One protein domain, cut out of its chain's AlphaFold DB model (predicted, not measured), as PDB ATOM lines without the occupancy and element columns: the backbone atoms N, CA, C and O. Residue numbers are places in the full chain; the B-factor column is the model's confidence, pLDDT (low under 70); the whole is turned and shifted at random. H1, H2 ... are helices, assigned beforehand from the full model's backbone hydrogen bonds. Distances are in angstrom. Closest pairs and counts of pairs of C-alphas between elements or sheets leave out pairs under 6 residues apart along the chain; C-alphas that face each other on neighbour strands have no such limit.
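What this domain is: This is residues 415 to 479 and 500 to 570 of the 625 residues of an uncharacterized protein of Leucosporidium creatinivorum (UniProt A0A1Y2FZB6). Look for a cluster of helices built round H2, from which the last part of the long H6, residues 555 to 570, sticks out as an arm. H5 crosses H2, H4 runs back beside it, and H1 meets it with residues 444 to 449. You will find 136 printed residues with six named helices, H1 to H6 in order, and no named strand; the class is all helix. The whole is only just compact, close to loose, with a radius of gyration of the C-alphas of 16.6 A and spans of 56 by 39 by 37 A.

Where its parts are: After residues 415 to 430, which hold no named element, find C-alpha 431 at (-58.880, -50.317, 22.629); from there H1 runs 26.6 A to residue 449. H2 is residues 454 to 466, H3 residues 468 to 472, and H4 residues 503 to 514. H5, residues 518 to 531, is 20.1 A long. H6, residues 538 to 570, runs 48.1 A to C-alpha 570 at (-61.499, -12.740, 48.032).

How they stand to each other: Begin at the hub, H2. H5 touches it about perpendicular, at 74 degrees, with the closest C-alphas, Gly 458 and Gly 528, 3.9 A apart. H1 touches H2 at a steep tilt of 63 degrees, opposite ways; the closest C-alphas, Ala 448 and Leu 457, are 4.3 A apart. H4 touches H2 with residues 503 to 507 alone, at a shallow tilt of 29 degrees, opposite ways; its closest C-alpha, Thr 503, is 5.8 A from that of Leu 465. H6 touches H3 with residues 547 to 551 alone, the closest C-alphas being Leu 470 and Ala 547 at 7.2 A. H4 and H6 are apart. In the six helices every O i to N i+4 pair is within hydrogen-bond range.

The domain as a whole: The farthest C-alphas, Gln 451 and Ser 570, are 56.7 A apart. Residues 480 to 499 are not printed, and C-alphas 479 and 500 stand 14.9 A apart across this cut. Of the links printed whole, none is long. Mean pLDDT of the printed part is 71.8; look for values under 70 at residues 415 to 425 and 468 to 479, among others.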
ATOM      1  N   VAL A 415     -63.173 -60.901  45.419       34.59
ATOM      2  CA  VAL A 415     -62.191 -61.312  44.411       34.59
ATOM      3  C   VAL A 415     -61.148 -60.204  44.251       34.59
ATOM      4  O   VAL A 415     -61.494 -59.037  44.034       34.59
ATOM      5  N   ILE A 416     -59.877 -60.567  44.397       35.97
ATOM      6  CA  ILE A 416     -58.740 -59.705  44.073       35.97
ATOM      7  C   ILE A 416     -58.473 -59.904  42.589       35.97
ATOM      8  O   ILE A 416     -58.190 -61.019  42.166       35.97
ATOM      9  N   TYR A 417     -58.579 -58.834  41.810       38.09
ATOM     10  CA  TYR A 417     -58.077 -58.841  40.446       38.09
ATOM     11  C   TYR A 417     -56.667 -58.259  40.495       38.09
ATOM     12  O   TYR A 417     -56.447 -57.230  41.144       38.09
ATOM     13  N   GLN A 418     -55.715 -58.897  39.812       39.75
ATOM     14  CA  GLN A 418     -54.544 -58.149  39.377       39.75
ATOM     15  C   GLN A 418     -55.082 -57.102  38.407       39.75
ATOM     16  O   GLN A 418     -55.557 -57.453  37.329       39.75
ATOM     17  N   THR A 419     -55.132 -55.832  38.811       42.00
ATOM     18  CA  THR A 419     -55.336 -54.805  37.793       42.00
ATOM     19  C   THR A 419     -54.068 -54.834  36.964       42.00
ATOM     20  O   THR A 419     -52.965 -54.864  37.518       42.00
ATOM     21  N   PRO A 420     -54.189 -54.833  35.642       47.84
ATOM     22  CA  PRO A 420     -53.044 -54.478  34.848       47.84
ATOM     23  C   PRO A 420     -52.552 -53.100  35.303       47.84
ATOM     24  O   PRO A 420     -53.342 -52.284  35.789       47.84
ATOM     25  N   LEU A 421     -51.263 -52.819  35.124       54.25
ATOM     26  CA  LEU A 421     -50.805 -51.443  34.969       54.25
ATOM     27  C   LEU A 421     -51.654 -50.833  33.849       54.25
ATOM     28  O   LEU A 421     -51.399 -51.064  32.667       54.25
ATOM     29  N   VAL A 422     -52.754 -50.172  34.215       55.81
ATOM     30  CA  VAL A 422     -53.664 -49.593  33.233       55.81
ATOM     31  C   VAL A 422     -52.917 -48.414  32.655       55.81
ATOM     32  O   VAL A 422     -52.735 -47.391  33.321       55.81
ATOM     33  N   VAL A 423     -52.451 -48.584  31.426       62.47
ATOM     34  CA  VAL A 423     -51.785 -47.518  30.704       62.47
ATOM     35  C   VAL A 423     -52.857 -46.495  30.376       62.47
ATOM     36  O   VAL A 423     -53.817 -46.779  29.656       62.47
ATOM     37  N   ARG A 424     -52.734 -45.293  30.946       65.50
ATOM     38  CA  ARG A 424     -53.560 -44.176  30.496       65.50
ATOM     39  C   ARG A 424     -53.053 -43.746  29.132       65.50
ATOM     40  O   ARG A 424     -52.033 -43.075  29.027       65.50
ATOM     41  N   SER A 425     -53.780 -44.144  28.104       67.94
ATOM     42  CA  SER A 425     -53.582 -43.653  26.754       67.94
ATOM     43  C   SER A 425     -54.410 -42.383  26.511       67.94
ATOM     44  O   SER A 425     -55.404 -42.137  27.212       67.94
ATOM     45  N   PRO A 426     -54.056 -41.578  25.497       74.81
ATOM     46  CA  PRO A 426     -54.968 -40.607  24.912       74.81
ATOM     47  C   PRO A 426     -56.335 -41.234  24.598       74.81
ATOM     48  O   PRO A 426     -56.436 -42.416  24.265       74.81
ATOM     49  N   LYS A 427     -57.406 -40.432  24.674       76.25
ATOM     50  CA  LYS A 427     -58.767 -40.883  24.313       76.25
ATOM     51  C   LYS A 427     -58.883 -41.312  22.846       76.25
ATOM     52  O   LYS A 427     -59.835 -41.997  22.498       76.25
ATOM     53  N   THR A 428     -57.947 -40.866  22.015       78.19
ATOM     54  CA  THR A 428     -57.833 -41.180  20.590       78.19
ATOM     55  C   THR A 428     -57.275 -42.575  20.327       78.19
ATOM     56  O   THR A 428     -57.438 -43.084  19.223       78.19
ATOM     57  N   ASP A 429     -56.633 -43.202  21.314       77.50
ATOM     58  CA  ASP A 429     -56.042 -44.523  21.137       77.50
ATOM     59  C   ASP A 429     -57.130 -45.595  21.079       77.50
ATOM     60  O   ASP A 429     -58.088 -45.606  21.863       77.50
ATOM     61  N   SER A 430     -56.948 -46.544  20.162       82.88
ATOM     62  CA  SER A 430     -57.845 -47.685  20.041       82.88
ATOM     63  C   SER A 430     -57.806 -48.555  21.307       82.88
ATOM     64  O   SER A 430     -56.840 -48.565  22.076       82.88
ATOM     65  N   GLU A 431     -58.866 -49.326  21.546       71.06
ATOM     66  CA  GLU A 431     -58.880 -50.317  22.629       71.06
ATOM     67  C   GLU A 431     -57.776 -51.371  22.468       71.06
ATOM     68  O   GLU A 431     -57.137 -51.731  23.453       71.06
ATOM     69  N   ALA A 432     -57.474 -51.772  21.230       69.00
ATOM     70  CA  ALA A 432     -56.389 -52.702  20.926       69.00
ATOM     71  C   ALA A 432     -55.014 -52.138  21.323       69.00
ATOM     72  O   ALA A 432     -54.217 -52.830  21.950       69.00
ATOM     73  N   THR A 433     -54.761 -50.857  21.037       74.38
ATOM     74  CA  THR A 433     -53.523 -50.166  21.430       74.38
ATOM     75  C   THR A 433     -53.379 -50.116  22.950       74.38
ATOM     76  O   THR A 433     -52.315 -50.426  23.482       74.38
ATOM     77  N   ARG A 434     -54.462 -49.793  23.668       70.12
ATOM     78  CA  ARG A 434     -54.479 -49.794  25.142       70.12
ATOM     79  C   ARG A 434     -54.184 -51.172  25.720       70.12
ATOM     80  O   ARG A 434     -53.371 -51.281  26.635       70.12
ATOM     81  N   GLN A 435     -54.818 -52.210  25.177       70.56
ATOM     82  CA  GLN A 435     -54.614 -53.589  25.606       70.56
ATOM     83  C   GLN A 435     -53.156 -54.023  25.399       70.56
ATOM     84  O   GLN A 435     -52.530 -54.500  26.342       70.56
ATOM     85  N   GLN A 436     -52.581 -53.761  24.220       72.50
ATOM     86  CA  GLN A 436     -51.183 -54.075  23.911       72.50
ATOM     87  C   GLN A 436     -50.203 -53.352  24.848       72.50
ATOM     88  O   GLN A 436     -49.260 -53.956  25.361       72.50
ATOM     89  N   GLN A 437     -50.425 -52.058  25.102       72.81
ATOM     90  CA  GLN A 437     -49.603 -51.282  26.034       72.81
ATOM     91  C   GLN A 437     -49.679 -51.858  27.454       72.81
ATOM     92  O   GLN A 437     -48.666 -51.979  28.145       72.81
ATOM     93  N   THR A 438     -50.876 -52.255  27.881       67.56
ATOM     94  CA  THR A 438     -51.102 -52.896  29.173       67.56
ATOM     95  C   THR A 438     -50.413 -54.260  29.277       67.56
ATOM     96  O   THR A 438     -49.726 -54.504  30.269       67.56
ATOM     97  N   GLU A 439     -50.531 -55.126  28.271       68.81
ATOM     98  CA  GLU A 439     -49.861 -56.432  28.236       68.81
ATOM     99  C   GLU A 439     -48.340 -56.282  28.290       68.81
ATOM    100  O   GLU A 439     -47.665 -57.001  29.028       68.81
ATOM    101  N   ARG A 440     -47.786 -55.283  27.595       73.94
ATOM    102  CA  ARG A 440     -46.349 -54.997  27.636       73.94
ATOM    103  C   ARG A 440     -45.886 -54.525  29.013       73.94
ATOM    104  O   ARG A 440     -44.852 -54.981  29.494       73.94
ATOM    105  N   MET A 441     -46.657 -53.665  29.679       69.81
ATOM    106  CA  MET A 441     -46.360 -53.251  31.056       69.81
ATOM    107  C   MET A 441     -46.499 -54.400  32.057       69.81
ATOM    108  O   MET A 441     -45.759 -54.438  33.039       69.81
ATOM    109  N   MET A 442     -47.398 -55.357  31.808       64.38
ATOM    110  CA  MET A 442     -47.448 -56.603  32.576       64.38
ATOM    111  C   MET A 442     -46.205 -57.462  32.340       64.38
ATOM    112  O   MET A 442     -45.617 -57.912  33.311       64.38
ATOM    113  N   ALA A 443     -45.731 -57.594  31.100       68.38
ATOM    114  CA  ALA A 443     -44.498 -58.324  30.807       68.38
ATOM    115  C   ALA A 443     -43.256 -57.685  31.460       68.38
ATOM    116  O   ALA A 443     -42.381 -58.397  31.945       68.38
ATOM    117  N   ILE A 444     -43.178 -56.351  31.522       68.81
ATOM    118  CA  ILE A 444     -42.099 -55.628  32.229       68.81
ATOM    119  C   ILE A 444     -42.203 -55.836  33.721       68.81
ATOM    120  O   ILE A 444     -41.194 -56.061  34.371       68.81
ATOM    121  N   ARG A 445     -43.417 -55.767  34.270       69.50
ATOM    122  CA  ARG A 445     -43.643 -56.113  35.666       69.50
ATOM    123  C   ARG A 445     -43.148 -57.537  35.916       69.50
ATOM    124  O   ARG A 445     -42.367 -57.718  36.833       69.50
ATOM    125  N   ASP A 446     -43.543 -58.510  35.105       62.62
ATOM    126  CA  ASP A 446     -43.138 -59.904  35.285       62.62
ATOM    127  C   ASP A 446     -41.621 -60.079  35.125       62.62
ATOM    128  O   ASP A 446     -41.008 -60.785  35.916       62.62
ATOM    129  N   SER A 447     -40.980 -59.365  34.197       65.00
ATOM    130  CA  SER A 447     -39.517 -59.382  34.030       65.00
ATOM    131  C   SER A 447     -38.789 -58.710  35.207       65.00
ATOM    132  O   SER A 447     -37.809 -59.231  35.724       65.00
ATOM    133  N   ALA A 448     -39.296 -57.576  35.693       65.25
ATOM    134  CA  ALA A 448     -38.757 -56.855  36.849       65.25
ATOM    135  C   ALA A 448     -38.844 -57.668  38.143       65.25
ATOM    136  O   ALA A 448     -37.992 -57.557  39.018       65.25
ATOM    137  N   ILE A 449     -39.937 -58.414  38.278       58.94
ATOM    138  CA  ILE A 449     -40.334 -59.110  39.494       58.94
ATOM    139  C   ILE A 449     -39.794 -60.535  39.451       58.94
ATOM    140  O   ILE A 449     -38.890 -60.875  40.195       58.94
ATOM    141  N   HIS A 450     -40.273 -61.348  38.516       58.28
ATOM    142  CA  HIS A 450     -39.942 -62.766  38.468       58.28
ATOM    143  C   HIS A 450     -38.557 -63.036  37.885       58.28
ATOM    144  O   HIS A 450     -37.871 -63.931  38.359       58.28
ATOM    145  N   GLN A 451     -38.128 -62.255  36.890       61.09
ATOM    146  CA  GLN A 451     -36.806 -62.434  36.270       61.09
ATOM    147  C   GLN A 451     -35.736 -61.537  36.896       61.09
ATOM    148  O   GLN A 451     -34.582 -61.599  36.483       61.09
ATOM    149  N   ARG A 452     -36.111 -60.698  37.875       63.84
ATOM    150  CA  ARG A 452     -35.202 -59.781  38.577       63.84
ATOM    151  C   ARG A 452     -34.365 -58.903  37.636       63.84
ATOM    152  O   ARG A 452     -33.240 -58.538  37.958       63.84
ATOM    153  N   ASP A 453     -34.926 -58.545  36.480       77.25
ATOM    154  CA  ASP A 453     -34.250 -57.715  35.485       77.25
ATOM    155  C   ASP A 453     -34.173 -56.259  35.962       77.25
ATOM    156  O   ASP A 453     -35.186 -55.558  36.045       77.25
ATOM    157  N   ASP A 454     -32.956 -55.788  36.235       80.50
ATOM    158  CA  ASP A 454     -32.679 -54.429  36.708       80.50
ATOM    159  C   ASP A 454     -33.239 -53.348  35.777       80.50
ATOM    160  O   ASP A 454     -33.715 -52.311  36.248       80.50
ATOM    161  N   LYS A 455     -33.221 -53.577  34.456       87.31
ATOM    162  CA  LYS A 455     -33.771 -52.628  33.476       87.31
ATOM    163  C   LYS A 455     -35.278 -52.490  33.659       87.31
ATOM    164  O   LYS A 455     -35.791 -51.381  33.822       87.31
ATOM    165  N   SER A 456     -35.987 -53.615  33.678       82.06
ATOM    166  CA  SER A 456     -37.433 -53.661  33.879       82.06
ATOM    167  C   SER A 456     -37.830 -53.137  35.258       82.06
ATOM    168  O   SER A 456     -38.800 -52.382  35.361       82.06
ATOM    169  N   LEU A 457     -37.071 -53.461  36.311       80.19
ATOM    170  CA  LEU A 457     -37.300 -52.931  37.655       80.19
ATOM    171  C   LEU A 457     -37.064 -51.421  37.703       80.19
ATOM    172  O   LEU A 457     -37.875 -50.700  38.276       80.19
ATOM    173  N   GLY A 458     -36.020 -50.926  37.046       84.38
ATOM    174  CA  GLY A 458     -35.746 -49.503  36.890       84.38
ATOM    175  C   GLY A 458     -36.874 -48.737  36.205       84.38
ATOM    176  O   GLY A 458     -37.317 -47.699  36.706       84.38
ATOM    177  N   ILE A 459     -37.386 -49.277  35.092       84.94
ATOM    178  CA  ILE A 459     -38.562 -48.739  34.392       84.94
ATOM    179  C   ILE A 459     -39.763 -48.729  35.349       84.94
ATOM    180  O   ILE A 459     -40.437 -47.716  35.518       84.94
ATOM    181  N   LEU A 460     -40.026 -49.836  36.038       81.44
ATOM    182  CA  LEU A 460     -41.156 -49.923  36.954       81.44
ATOM    183  C   LEU A 460     -41.049 -48.912  38.109       81.44
ATOM    184  O   LEU A 460     -42.014 -48.206  38.406       81.44
ATOM    185  N   LEU A 461     -39.876 -48.810  38.739       81.56
ATOM    186  CA  LEU A 461     -39.611 -47.913  39.863       81.56
ATOM    187  C   LEU A 461     -39.748 -46.449  39.464       81.56
ATOM    188  O   LEU A 461     -40.405 -45.687  40.175       81.56
ATOM    189  N   GLY A 462     -39.164 -46.039  38.339       83.00
ATOM    190  CA  GLY A 462     -39.290 -44.650  37.924       83.00
ATOM    191  C   GLY A 462     -40.718 -44.318  37.474       83.00
ATOM    192  O   GLY A 462     -41.201 -43.244  37.817       83.00
ATOM    193  N   TYR A 463     -41.457 -45.256  36.864       80.50
ATOM    194  CA  TYR A 463     -42.877 -45.054  36.555       80.50
ATOM    195  C   TYR A 463     -43.697 -44.830  37.837       80.50
ATOM    196  O   TYR A 463     -44.466 -43.871  37.938       80.50
ATOM    197  N   LEU A 464     -43.484 -45.676  38.852       76.62
ATOM    198  CA  LEU A 464     -44.135 -45.579  40.163       76.62
ATOM    199  C   LEU A 464     -43.821 -44.264  40.895       76.62
ATOM    200  O   LEU A 464     -44.697 -43.690  41.546       76.62
ATOM    201  N   LEU A 465     -42.570 -43.804  40.828       78.62
ATOM    202  CA  LEU A 465     -42.089 -42.647  41.584       78.62
ATOM    203  C   LEU A 465     -42.341 -41.315  40.877       78.62
ATOM    204  O   LEU A 465     -42.586 -40.307  41.547       78.62
ATOM    205  N   GLU A 466     -42.313 -41.296  39.546       76.00
ATOM    206  CA  GLU A 466     -42.649 -40.105  38.771       76.00
ATOM    207  C   GLU A 466     -44.145 -39.847  38.721       76.00
ATOM    208  O   GLU A 466     -44.545 -38.686  38.646       76.00
ATOM    209  N   CYS A 467     -44.962 -40.898  38.767       70.81
ATOM    210  CA  CYS A 467     -46.403 -40.803  38.567       70.81
ATOM    211  C   CYS A 467     -47.211 -41.478  39.691       70.81
ATOM    212  O   CYS A 467     -48.108 -42.276  39.404       70.81
ATOM    213  N   PRO A 468     -46.966 -41.150  40.975       66.19
ATOM    214  CA  PRO A 468     -47.633 -41.832  42.084       66.19
ATOM    215  C   PRO A 468     -49.160 -41.607  42.071       66.19
ATOM    216  O   PRO A 468     -49.934 -42.495  42.434       66.19
ATOM    217  N   ASP A 469     -49.610 -40.461  41.551       62.41
ATOM    218  CA  ASP A 469     -51.026 -40.077  41.468       62.41
ATOM    219  C   ASP A 469     -51.810 -40.876  40.409       62.41
ATOM    220  O   ASP A 469     -53.030 -41.048  40.507       62.41
ATOM    221  N   LEU A 470     -51.131 -41.396  39.380       59.50
ATOM    222  CA  LEU A 470     -51.767 -42.201  38.329       59.50
ATOM    223  C   LEU A 470     -52.238 -43.551  38.841       59.50
ATOM    224  O   LEU A 470     -53.235 -44.086  38.354       59.50
ATOM    225  N   LEU A 471     -51.549 -44.063  39.851       55.50
ATOM    226  CA  LEU A 471     -51.940 -45.290  40.499       55.50
ATOM    227  C   LEU A 471     -53.065 -45.009  41.513       55.50
ATOM    228  O   LEU A 471     -54.028 -45.776  41.575       55.50
ATOM    229  N   TRP A 472     -52.997 -43.903  42.278       51.81
ATOM    230  CA  TRP A 472     -53.888 -43.662  43.437       51.81
ATOM    231  C   TRP A 472     -55.102 -42.765  43.187       51.81
ATOM    232  O   TRP A 472     -55.984 -42.714  44.041       51.81
ATOM    233  N   SER A 473     -55.233 -42.129  42.022       43.66
ATOM    234  CA  SER A 473     -56.427 -41.339  41.655       43.66
ATOM    235  C   SER A 473     -57.701 -42.169  41.396       43.66
ATOM    236  O   SER A 473     -58.699 -41.636  40.915       43.66
ATOM    237  N   GLN A 474     -57.716 -43.468  41.717       46.75
ATOM    238  CA  GLN A 474     -58.927 -44.287  41.654       46.75
ATOM    239  C   GLN A 474     -59.658 -44.269  43.004       46.75
ATOM    240  O   GLN A 474     -59.102 -44.675  44.020       46.75
ATOM    241  N   GLU A 475     -60.932 -43.865  42.993       42.31
ATOM    242  CA  GLU A 475     -61.849 -43.613  44.128       42.31
ATOM    243  C   GLU A 475     -61.980 -44.710  45.222       42.31
ATOM    244  O   GLU A 475     -62.757 -44.553  46.164       42.31
ATOM    245  N   TYR A 476     -61.257 -45.834  45.158       44.38
ATOM    246  CA  TYR A 476     -61.460 -46.984  46.043       44.38
ATOM    247  C   TYR A 476     -60.164 -47.749  46.369       44.38
ATOM    248  O   TYR A 476     -59.954 -48.851  45.865       44.38
ATOM    249  N   MET A 477     -59.340 -47.228  47.287       40.53
ATOM    250  CA  MET A 477     -58.291 -48.013  47.966       40.53
ATOM    251  C   MET A 477     -58.389 -47.883  49.503       40.53
ATOM    252  O   MET A 477     -58.223 -46.791  50.044       40.53
ATOM    253  N   PRO A 478     -58.676 -48.977  50.240       36.69
ATOM    254  CA  PRO A 478     -58.885 -48.938  51.693       36.69
ATOM    255  C   PRO A 478     -57.625 -49.110  52.571       36.69
ATOM    256  O   PRO A 478     -57.759 -49.034  53.787       36.69
ATOM    257  N   TRP A 479     -56.427 -49.352  52.026       37.03
ATOM    258  CA  TRP A 479     -55.266 -49.834  52.814       37.03
ATOM    259  C   TRP A 479     -54.221 -48.785  53.198       37.03
ATOM    260  O   TRP A 479     -53.509 -49.003  54.169       37.03
ATOM    261  N   GLU A 500     -52.940 -36.741  47.928       57.09
ATOM    262  CA  GLU A 500     -51.541 -36.407  47.678       57.09
ATOM    263  C   GLU A 500     -50.631 -37.535  48.166       57.09
ATOM    264  O   GLU A 500     -50.267 -37.669  49.340       57.09
ATOM    265  N   VAL A 501     -50.257 -38.390  47.226       58.81
ATOM    266  CA  VAL A 501     -49.320 -39.470  47.480       58.81
ATOM    267  C   VAL A 501     -47.925 -38.879  47.532       58.81
ATOM    268  O   VAL A 501     -47.318 -38.575  46.507       58.81
ATOM    269  N   LYS A 502     -47.368 -38.736  48.733       67.88
ATOM    270  CA  LYS A 502     -45.978 -38.289  48.853       67.88
ATOM    271  C   LYS A 502     -45.070 -39.321  48.185       67.88
ATOM    272  O   LYS A 502     -44.955 -40.442  48.684       67.88
ATOM    273  N   THR A 503     -44.389 -38.933  47.105       71.44
ATOM    274  CA  THR A 503     -43.375 -39.752  46.413       71.44
ATOM    275  C   THR A 503     -42.395 -40.385  47.403       71.44
ATOM    276  O   THR A 503     -42.033 -41.545  47.254       71.44
ATOM    277  N   GLU A 504     -42.049 -39.676  48.479       72.12
ATOM    278  CA  GLU A 504     -41.156 -40.173  49.530       72.12
ATOM    279  C   GLU A 504     -41.741 -41.328  50.362       72.12
ATOM    280  O   GLU A 504     -41.019 -42.196  50.847       72.12
ATOM    281  N   ALA A 505     -43.061 -41.380  50.548       67.81
ATOM    282  CA  ALA A 505     -43.712 -42.517  51.198       67.81
ATOM    283  C   ALA A 505     -43.692 -43.755  50.289       67.81
ATOM    284  O   ALA A 505     -43.402 -44.851  50.765       67.81
ATOM    285  N   VAL A 506     -43.932 -43.565  48.985       65.31
ATOM    286  CA  VAL A 506     -43.820 -44.625  47.971       65.31
ATOM    287  C   VAL A 506     -42.381 -45.126  47.889       65.31
ATOM    288  O   VAL A 506     -42.155 -46.327  47.985       65.31
ATOM    289  N   ARG A 507     -41.404 -44.214  47.829       75.44
ATOM    290  CA  ARG A 507     -39.967 -44.516  47.834       75.44
ATOM    291  C   ARG A 507     -39.571 -45.338  49.056       75.44
ATOM    292  O   ARG A 507     -39.044 -46.433  48.891       75.44
ATOM    293  N   ARG A 508     -39.893 -44.879  50.273       72.44
ATOM    294  CA  ARG A 508     -39.606 -45.630  51.512       72.44
ATOM    295  C   ARG A 508     -40.263 -47.005  51.532       72.44
ATOM    296  O   ARG A 508     -39.666 -47.952  52.035       72.44
ATOM    297  N   HIS A 509     -41.482 -47.124  51.008       62.44
ATOM    298  CA  HIS A 509     -42.165 -48.410  50.943       62.44
ATOM    299  C   HIS A 509     -41.486 -49.355  49.953       62.44
ATOM    300  O   HIS A 509     -41.171 -50.470  50.340       62.44
ATOM    301  N   LEU A 510     -41.184 -48.903  48.733       65.56
ATOM    302  CA  LEU A 510     -40.470 -49.697  47.728       65.56
ATOM    303  C   LEU A 510     -39.088 -50.119  48.236       65.56
ATOM    304  O   LEU A 510     -38.751 -51.296  48.170       65.56
ATOM    305  N   MET A 511     -38.336 -49.199  48.845       73.56
ATOM    306  CA  MET A 511     -37.065 -49.510  49.505       73.56
ATOM    307  C   MET A 511     -37.224 -50.588  50.576       73.56
ATOM    308  O   MET A 511     -36.450 -51.536  50.617       73.56
ATOM    309  N   LYS A 512     -38.245 -50.479  51.434       67.12
ATOM    310  CA  LYS A 512     -38.511 -51.472  52.479       67.12
ATOM    311  C   LYS A 512     -38.941 -52.822  51.902       67.12
ATOM    312  O   LYS A 512     -38.551 -53.854  52.442       67.12
ATOM    313  N   SER A 513     -39.769 -52.815  50.860       59.22
ATOM    314  CA  SER A 513     -40.274 -54.026  50.224       59.22
ATOM    315  C   SER A 513     -39.130 -54.776  49.561       59.22
ATOM    316  O   SER A 513     -38.928 -55.931  49.911       59.22
ATOM    317  N   PHE A 514     -38.347 -54.111  48.705       62.75
ATOM    318  CA  PHE A 514     -37.214 -54.689  47.968       62.75
ATOM    319  C   PHE A 514     -35.893 -54.728  48.749       62.75
ATOM    320  O   PHE A 514     -34.883 -55.156  48.204       62.75
ATOM    321  N   GLU A 515     -35.884 -54.288  50.009       67.31
ATOM    322  CA  GLU A 515     -34.677 -54.184  50.848       67.31
ATOM    323  C   GLU A 515     -33.551 -53.363  50.189       67.31
ATOM    324  O   GLU A 515     -32.363 -53.589  50.414       67.31
ATOM    325  N   LEU A 516     -33.934 -52.372  49.379       74.25
ATOM    326  CA  LEU A 516     -33.012 -51.522  48.634       74.25
ATOM    327  C   LEU A 516     -32.581 -50.318  49.470       74.25
ATOM    328  O   LEU A 516     -33.386 -49.657  50.131       74.25
ATOM    329  N   LYS A 517     -31.298 -49.974  49.361       84.19
ATOM    330  CA  LYS A 517     -30.766 -48.689  49.829       84.19
ATOM    331  C   LYS A 517     -31.157 -47.575  48.849       84.19
ATOM    332  O   LYS A 517     -31.357 -47.838  47.666       84.19
ATOM    333  N   THR A 518     -31.205 -46.322  49.315       84.31
ATOM    334  CA  THR A 518     -31.602 -45.162  48.487       84.31
ATOM    335  C   THR A 518     -30.769 -45.053  47.212       84.31
ATOM    336  O   THR A 518     -31.333 -44.942  46.130       84.31
ATOM    337  N   ALA A 519     -29.442 -45.177  47.337       85.44
ATOM    338  CA  ALA A 519     -28.521 -45.106  46.204       85.44
ATOM    339  C   ALA A 519     -28.833 -46.159  45.128       85.44
ATOM    340  O   ALA A 519     -28.804 -45.859  43.940       85.44
ATOM    341  N   ARG A 520     -29.214 -47.377  45.540       83.81
ATOM    342  CA  ARG A 520     -29.556 -48.455  44.607       83.81
ATOM    343  C   ARG A 520     -30.873 -48.192  43.879       83.81
ATOM    344  O   ARG A 520     -30.996 -48.513  42.707       83.81
ATOM    345  N   VAL A 521     -31.857 -47.593  44.552       81.88
ATOM    346  CA  VAL A 521     -33.108 -47.185  43.890       81.88
ATOM    347  C   VAL A 521     -32.826 -46.159  42.792       81.88
ATOM    348  O   VAL A 521     -33.397 -46.257  41.712       81.88
ATOM    349  N   GLU A 522     -31.939 -45.202  43.047       86.38
ATOM    350  CA  GLU A 522     -31.570 -44.171  42.072       86.38
ATOM    351  C   GLU A 522     -30.803 -44.761  40.883       86.38
ATOM    352  O   GLU A 522     -31.156 -44.486  39.737       86.38
ATOM    353  N   GLU A 523     -29.848 -45.654  41.146       87.25
ATOM    354  CA  GLU A 523     -29.117 -46.404  40.117       87.25
ATOM    355  C   GLU A 523     -30.053 -47.248  39.233       87.25
ATOM    356  O   GLU A 523     -29.931 -47.241  38.004       87.25
ATOM    357  N   LEU A 524     -31.021 -47.949  39.834       84.06
ATOM    358  CA  LEU A 524     -32.016 -48.733  39.101       84.06
ATOM    359  C   LEU A 524     -32.882 -47.838  38.215       84.06
ATOM    360  O   LEU A 524     -33.077 -48.154  37.046       84.06
ATOM    361  N   ILE A 525     -33.370 -46.705  38.727       85.56
ATOM    362  CA  ILE A 525     -34.163 -45.755  37.928       85.56
ATOM    363  C   ILE A 525     -33.347 -45.241  36.739       85.56
ATOM    364  O   ILE A 525     -33.855 -45.219  35.618       85.56
ATOM    365  N   GLU A 526     -32.081 -44.880  36.953       88.50
ATOM    366  CA  GLU A 526     -31.192 -44.435  35.879       88.50
ATOM    367  C   GLU A 526     -30.952 -45.543  34.840       88.50
ATOM    368  O   GLU A 526     -30.988 -45.294  33.632       88.50
ATOM    369  N   THR A 527     -30.763 -46.781  35.296       88.88
ATOM    370  CA  THR A 527     -30.623 -47.965  34.436       88.88
ATOM    371  C   THR A 527     -31.883 -48.189  33.602       88.88
ATOM    372  O   THR A 527     -31.804 -48.351  32.382       88.88
ATOM    373  N   GLY A 528     -33.056 -48.091  34.229       87.69
ATOM    374  CA  GLY A 528     -34.350 -48.127  33.557       87.69
ATOM    375  C   GLY A 528     -34.477 -47.037  32.496       87.69
ATOM    376  O   GLY A 528     -34.831 -47.322  31.354       87.69
ATOM    377  N   TRP A 529     -34.101 -45.799  32.816       88.62
ATOM    378  CA  TRP A 529     -34.111 -44.680  31.868       88.62
ATOM    379  C   TRP A 529     -33.182 -44.883  30.674       88.62
ATOM    380  O   TRP A 529     -33.557 -44.569  29.543       88.62
ATOM    381  N   LYS A 530     -31.971 -45.398  30.900       91.81
ATOM    382  CA  LYS A 530     -31.054 -45.755  29.811       91.81
ATOM    383  C   LYS A 530     -31.677 -46.841  28.936       91.81
ATOM    384  O   LYS A 530     -31.676 -46.694  27.716       91.81
ATOM    385  N   SER A 531     -32.301 -47.851  29.545       90.94
ATOM    386  CA  SER A 531     -32.953 -48.941  28.813       90.94
ATOM    387  C   SER A 531     -34.155 -48.486  27.981       90.94
ATOM    388  O   SER A 531     -34.375 -49.009  26.895       90.94
ATOM    389  N   LEU A 532     -34.885 -47.445  28.405       90.81
ATOM    390  CA  LEU A 532     -35.968 -46.865  27.600       90.81
ATOM    391  C   LEU A 532     -35.475 -46.302  26.263       90.81
ATOM    392  O   LEU A 532     -36.281 -46.146  25.352       90.81
ATOM    393  N   LYS A 533     -34.182 -45.987  26.111       92.69
ATOM    394  CA  LYS A 533     -33.598 -45.506  24.847       92.69
ATOM    395  C   LYS A 533     -33.229 -46.640  23.887       92.69
ATOM    396  O   LYS A 533     -32.939 -46.365  22.728       92.69
ATOM    397  N   GLU A 534     -33.254 -47.890  24.342       92.81
ATOM    398  CA  GLU A 534     -32.952 -49.051  23.506       92.81
ATOM    399  C   GLU A 534     -34.042 -49.246  22.425       92.81
ATOM    400  O   GLU A 534     -35.201 -48.848  22.618       92.81
ATOM    401  N   PRO A 535     -33.695 -49.814  21.256       91.25
ATOM    402  CA  PRO A 535     -34.684 -50.193  20.245       91.25
ATOM    403  C   PRO A 535     -35.619 -51.295  20.778       91.25
ATOM    404  O   PRO A 535     -35.181 -52.176  21.516       91.25
ATOM    405  N   GLY A 536     -36.909 -51.260  20.415       86.81
ATOM    406  CA  GLY A 536     -37.904 -52.250  20.866       86.81
ATOM    407  C   GLY A 536     -38.585 -51.920  22.204       86.81
ATOM    408  O   GLY A 536     -39.249 -52.779  22.797       86.81
ATOM    409  N   ARG A 537     -38.393 -50.689  22.702       89.38
ATOM    410  CA  ARG A 537     -38.974 -50.149  23.949       89.38
ATOM    411  C   ARG A 537     -39.949 -48.988  23.699       89.38
ATOM    412  O   ARG A 537     -40.150 -48.116  24.546       89.38
ATOM    413  N   GLU A 538     -40.525 -48.912  22.501       88.75
ATOM    414  CA  GLU A 538     -41.384 -47.807  22.054       88.75
ATOM    415  C   GLU A 538     -42.660 -47.698  22.895       88.75
ATOM    416  O   GLU A 538     -43.112 -46.595  23.220       88.75
ATOM    417  N   VAL A 539     -43.219 -48.845  23.283       80.00
ATOM    418  CA  VAL A 539     -44.418 -48.926  24.119       80.00
ATOM    419  C   VAL A 539     -44.130 -48.339  25.497       80.00
ATOM    420  O   VAL A 539     -44.866 -47.477  25.965       80.00
ATOM    421  N   GLU A 540     -43.017 -48.728  26.107       84.88
ATOM    422  CA  GLU A 540     -42.558 -48.264  27.411       84.88
ATOM    423  C   GLU A 540     -42.311 -46.756  27.423       84.88
ATOM    424  O   GLU A 540     -42.799 -46.050  28.310       84.88
ATOM    425  N   ARG A 541     -41.624 -46.239  26.394       89.75
ATOM    426  CA  ARG A 541     -41.421 -44.793  26.204       89.75
ATOM    427  C   ARG A 541     -42.748 -44.046  26.105       89.75
ATOM    428  O   ARG A 541     -42.909 -42.982  26.708       89.75
ATOM    429  N   THR A 542     -43.699 -44.599  25.356       82.94
ATOM    430  CA  THR A 542     -45.022 -43.999  25.142       82.94
ATOM    431  C   THR A 542     -45.823 -43.970  26.440       82.94
ATOM    432  O   THR A 542     -46.332 -42.917  26.825       82.94
ATOM    433  N   VAL A 543     -45.873 -45.095  27.158       77.38
ATOM    434  CA  VAL A 543     -46.527 -45.229  28.468       77.38
ATOM    435  C   VAL A 543     -45.974 -44.196  29.445       77.38
ATOM    436  O   VAL A 543     -46.742 -43.482  30.094       77.38
ATOM    437  N   TRP A 544     -44.648 -44.074  29.514       81.69
ATOM    438  CA  TRP A 544     -43.987 -43.109  30.385       81.69
ATOM    439  C   TRP A 544     -44.329 -41.666  30.036       81.69
ATOM    440  O   TRP A 544     -44.702 -40.869  30.894       81.69
ATOM    441  N   THR A 545     -44.221 -41.329  28.751       84.56
ATOM    442  CA  THR A 545     -44.487 -39.981  28.247       84.56
ATOM    443  C   THR A 545     -45.927 -39.574  28.539       84.56
ATOM    444  O   THR A 545     -46.180 -38.465  29.013       84.56
ATOM    445  N   ASN A 546     -46.873 -40.488  28.320       79.44
ATOM    446  CA  ASN A 546     -48.282 -40.275  28.629       79.44
ATOM    447  C   ASN A 546     -48.510 -40.068  30.129       79.44
ATOM    448  O   ASN A 546     -49.264 -39.174  30.520       79.44
ATOM    449  N   ALA A 547     -47.833 -40.849  30.970       74.69
ATOM    450  CA  ALA A 547     -47.941 -40.726  32.413       74.69
ATOM    451  C   ALA A 547     -47.429 -39.368  32.922       74.69
ATOM    452  O   ALA A 547     -48.109 -38.688  33.698       74.69
ATOM    453  N   ARG A 548     -46.286 -38.913  32.398       80.56
ATOM    454  CA  ARG A 548     -45.710 -37.602  32.713       80.56
ATOM    455  C   ARG A 548     -46.610 -36.449  32.265       80.56
ATOM    456  O   ARG A 548     -46.931 -35.588  33.082       80.56
ATOM    457  N   LYS A 549     -47.095 -36.480  31.016       81.88
ATOM    458  CA  LYS A 549     -48.054 -35.488  30.494       81.88
ATOM    459  C   LYS A 549     -49.316 -35.422  31.349       81.88
ATOM    460  O   LYS A 549     -49.812 -34.343  31.658       81.88
ATOM    461  N   TYR A 550     -49.836 -36.575  31.770       74.69
ATOM    462  CA  TYR A 550     -50.997 -36.623  32.650       74.69
ATOM    463  C   TYR A 550     -50.730 -35.945  33.999       74.69
ATOM    464  O   TYR A 550     -51.579 -35.196  34.478       74.69
ATOM    465  N   ARG A 551     -49.557 -36.167  34.606       75.88
ATOM    466  CA  ARG A 551     -49.173 -35.509  35.863       75.88
ATOM    467  C   ARG A 551     -49.050 -33.997  35.702       75.88
ATOM    468  O   ARG A 551     -49.557 -33.267  36.548       75.88
ATOM    469  N   GLU A 552     -48.396 -33.534  34.641       82.12
ATOM    470  CA  GLU A 552     -48.262 -32.105  34.327       82.12
ATOM    471  C   GLU A 552     -49.644 -31.454  34.167       82.12
ATOM    472  O   GLU A 552     -49.939 -30.459  34.830       82.12
ATOM    473  N   ASN A 553     -50.546 -32.097  33.420       78.25
ATOM    474  CA  ASN A 553     -51.932 -31.649  33.277       78.25
ATOM    475  C   ASN A 553     -52.701 -31.671  34.606       78.25
ATOM    476  O   ASN A 553     -53.476 -30.761  34.890       78.25
ATOM    477  N   SER A 554     -52.503 -32.696  35.439       72.38
ATOM    478  CA  SER A 554     -53.151 -32.798  36.751       72.38
ATOM    479  C   SER A 554     -52.701 -31.679  37.692       72.38
ATOM    480  O   SER A 554     -53.540 -31.099  38.378       72.38
ATOM    481  N   LYS A 555     -51.402 -31.348  37.698       78.44
ATOM    482  CA  LYS A 555     -50.853 -30.221  38.466       78.44
ATOM    483  C   LYS A 555     -51.432 -28.895  37.992       78.44
ATOM    484  O   LYS A 555     -51.950 -28.148  38.814       78.44
ATOM    485  N   LEU A 556     -51.444 -28.659  36.679       82.12
ATOM    486  CA  LEU A 556     -52.023 -27.451  36.091       82.12
ATOM    487  C   LEU A 556     -53.505 -27.299  36.472       82.12
ATOM    488  O   LEU A 556     -53.937 -26.238  36.914       82.12
ATOM    489  N   CYS A 557     -54.291 -28.375  36.376       74.75
ATOM    490  CA  CYS A 557     -55.689 -28.378  36.810       74.75
ATOM    491  C   CYS A 557     -55.839 -28.057  38.305       74.75
ATOM    492  O   CYS A 557     -56.747 -27.317  38.684       74.75
ATOM    493  N   GLN A 558     -54.971 -28.599  39.161       74.12
ATOM    494  CA  GLN A 558     -55.000 -28.338  40.599       74.12
ATOM    495  C   GLN A 558     -54.631 -26.883  40.923       74.12
ATOM    496  O   GLN A 558     -55.295 -26.256  41.746       74.12
ATOM    497  N   GLU A 559     -53.635 -26.320  40.240       82.44
ATOM    498  CA  GLU A 559     -53.254 -24.907  40.343       82.44
ATOM    499  C   GLU A 559     -54.402 -23.984  39.915       82.44
ATOM    500  O   GLU A 559     -54.741 -23.049  40.642       82.44
ATOM    501  N   LEU A 560     -55.079 -24.295  38.805       79.38
ATOM    502  CA  LEU A 560     -56.255 -23.553  38.339       79.38
ATOM    503  C   LEU A 560     -57.433 -23.636  39.324       79.38
ATOM    504  O   LEU A 560     -58.117 -22.639  39.568       79.38
ATOM    505  N   LEU A 561     -57.676 -24.807  39.921       74.25
ATOM    506  CA  LEU A 561     -58.711 -24.978  40.947       74.25
ATOM    507  C   LEU A 561     -58.387 -24.187  42.217       74.25
ATOM    508  O   LEU A 561     -59.274 -23.533  42.772       74.25
ATOM    509  N   ASN A 562     -57.129 -24.206  42.653       76.19
ATOM    510  CA  ASN A 562     -56.665 -23.421  43.793       76.19
ATOM    511  C   ASN A 562     -56.805 -21.919  43.514       76.19
ATOM    512  O   ASN A 562     -57.330 -21.192  44.356       76.19
ATOM    513  N   PHE A 563     -56.443 -21.462  42.310       82.25
ATOM    514  CA  PHE A 563     -56.620 -20.073  41.886       82.25
ATOM    515  C   PHE A 563     -58.095 -19.644  41.916       82.25
ATOM    516  O   PHE A 563     -58.428 -18.571  42.427       82.25
ATOM    517  N   LYS A 564     -59.006 -20.507  41.446       78.00
ATOM    518  CA  LYS A 564     -60.456 -20.263  41.495       78.00
ATOM    519  C   LYS A 564     -60.987 -20.193  42.930       78.00
ATOM    520  O   LYS A 564     -61.843 -19.362  43.219       78.00
ATOM    521  N   HIS A 565     -60.484 -21.035  43.832       73.75
ATOM    522  CA  HIS A 565     -60.862 -20.993  45.246       73.75
ATOM    523  C   HIS A 565     -60.396 -19.710  45.936       73.75
ATOM    524  O   HIS A 565     -61.206 -19.088  46.618       73.75
ATOM    525  N   VAL A 566     -59.148 -19.287  45.703       77.88
ATOM    526  CA  VAL A 566     -58.602 -18.029  46.244       77.88
ATOM    527  C   VAL A 566     -59.384 -16.823  45.717       77.88
ATOM    528  O   VAL A 566     -59.773 -15.958  46.500       77.88
ATOM    529  N   SER A 567     -59.690 -16.810  44.416       75.06
ATOM    530  CA  SER A 567     -60.467 -15.737  43.778       75.06
ATOM    531  C   SER A 567     -61.903 -15.661  44.306       75.06
ATOM    532  O   SER A 567     -62.437 -14.579  44.516       75.06
ATOM    533  N   ASN A 568     -62.542 -16.802  44.579       69.50
ATOM    534  CA  ASN A 568     -63.888 -16.812  45.149       69.50
ATOM    535  C   ASN A 568     -63.905 -16.406  46.630       69.50
ATOM    536  O   ASN A 568     -64.860 -15.764  47.056       69.50
ATOM    537  N   SER A 569     -62.876 -16.742  47.419       65.75
ATOM    538  CA  SER A 569     -62.787 -16.279  48.813       65.75
ATOM    539  C   SER A 569     -62.556 -14.772  48.917       65.75
ATOM    540  O   SER A 569     -63.179 -14.129  49.754       65.75
ATOM    541  N   SER A 570     -61.741 -14.187  48.030       60.12
ATOM    542  CA  SER A 570     -61.499 -12.740  48.032       60.12
ATOM    543  C   SER A 570     -62.707 -11.932  47.547       60.12
ATOM    544  O   SER A 570     -62.939 -10.835  48.045       60.12
TER     545      SER A 570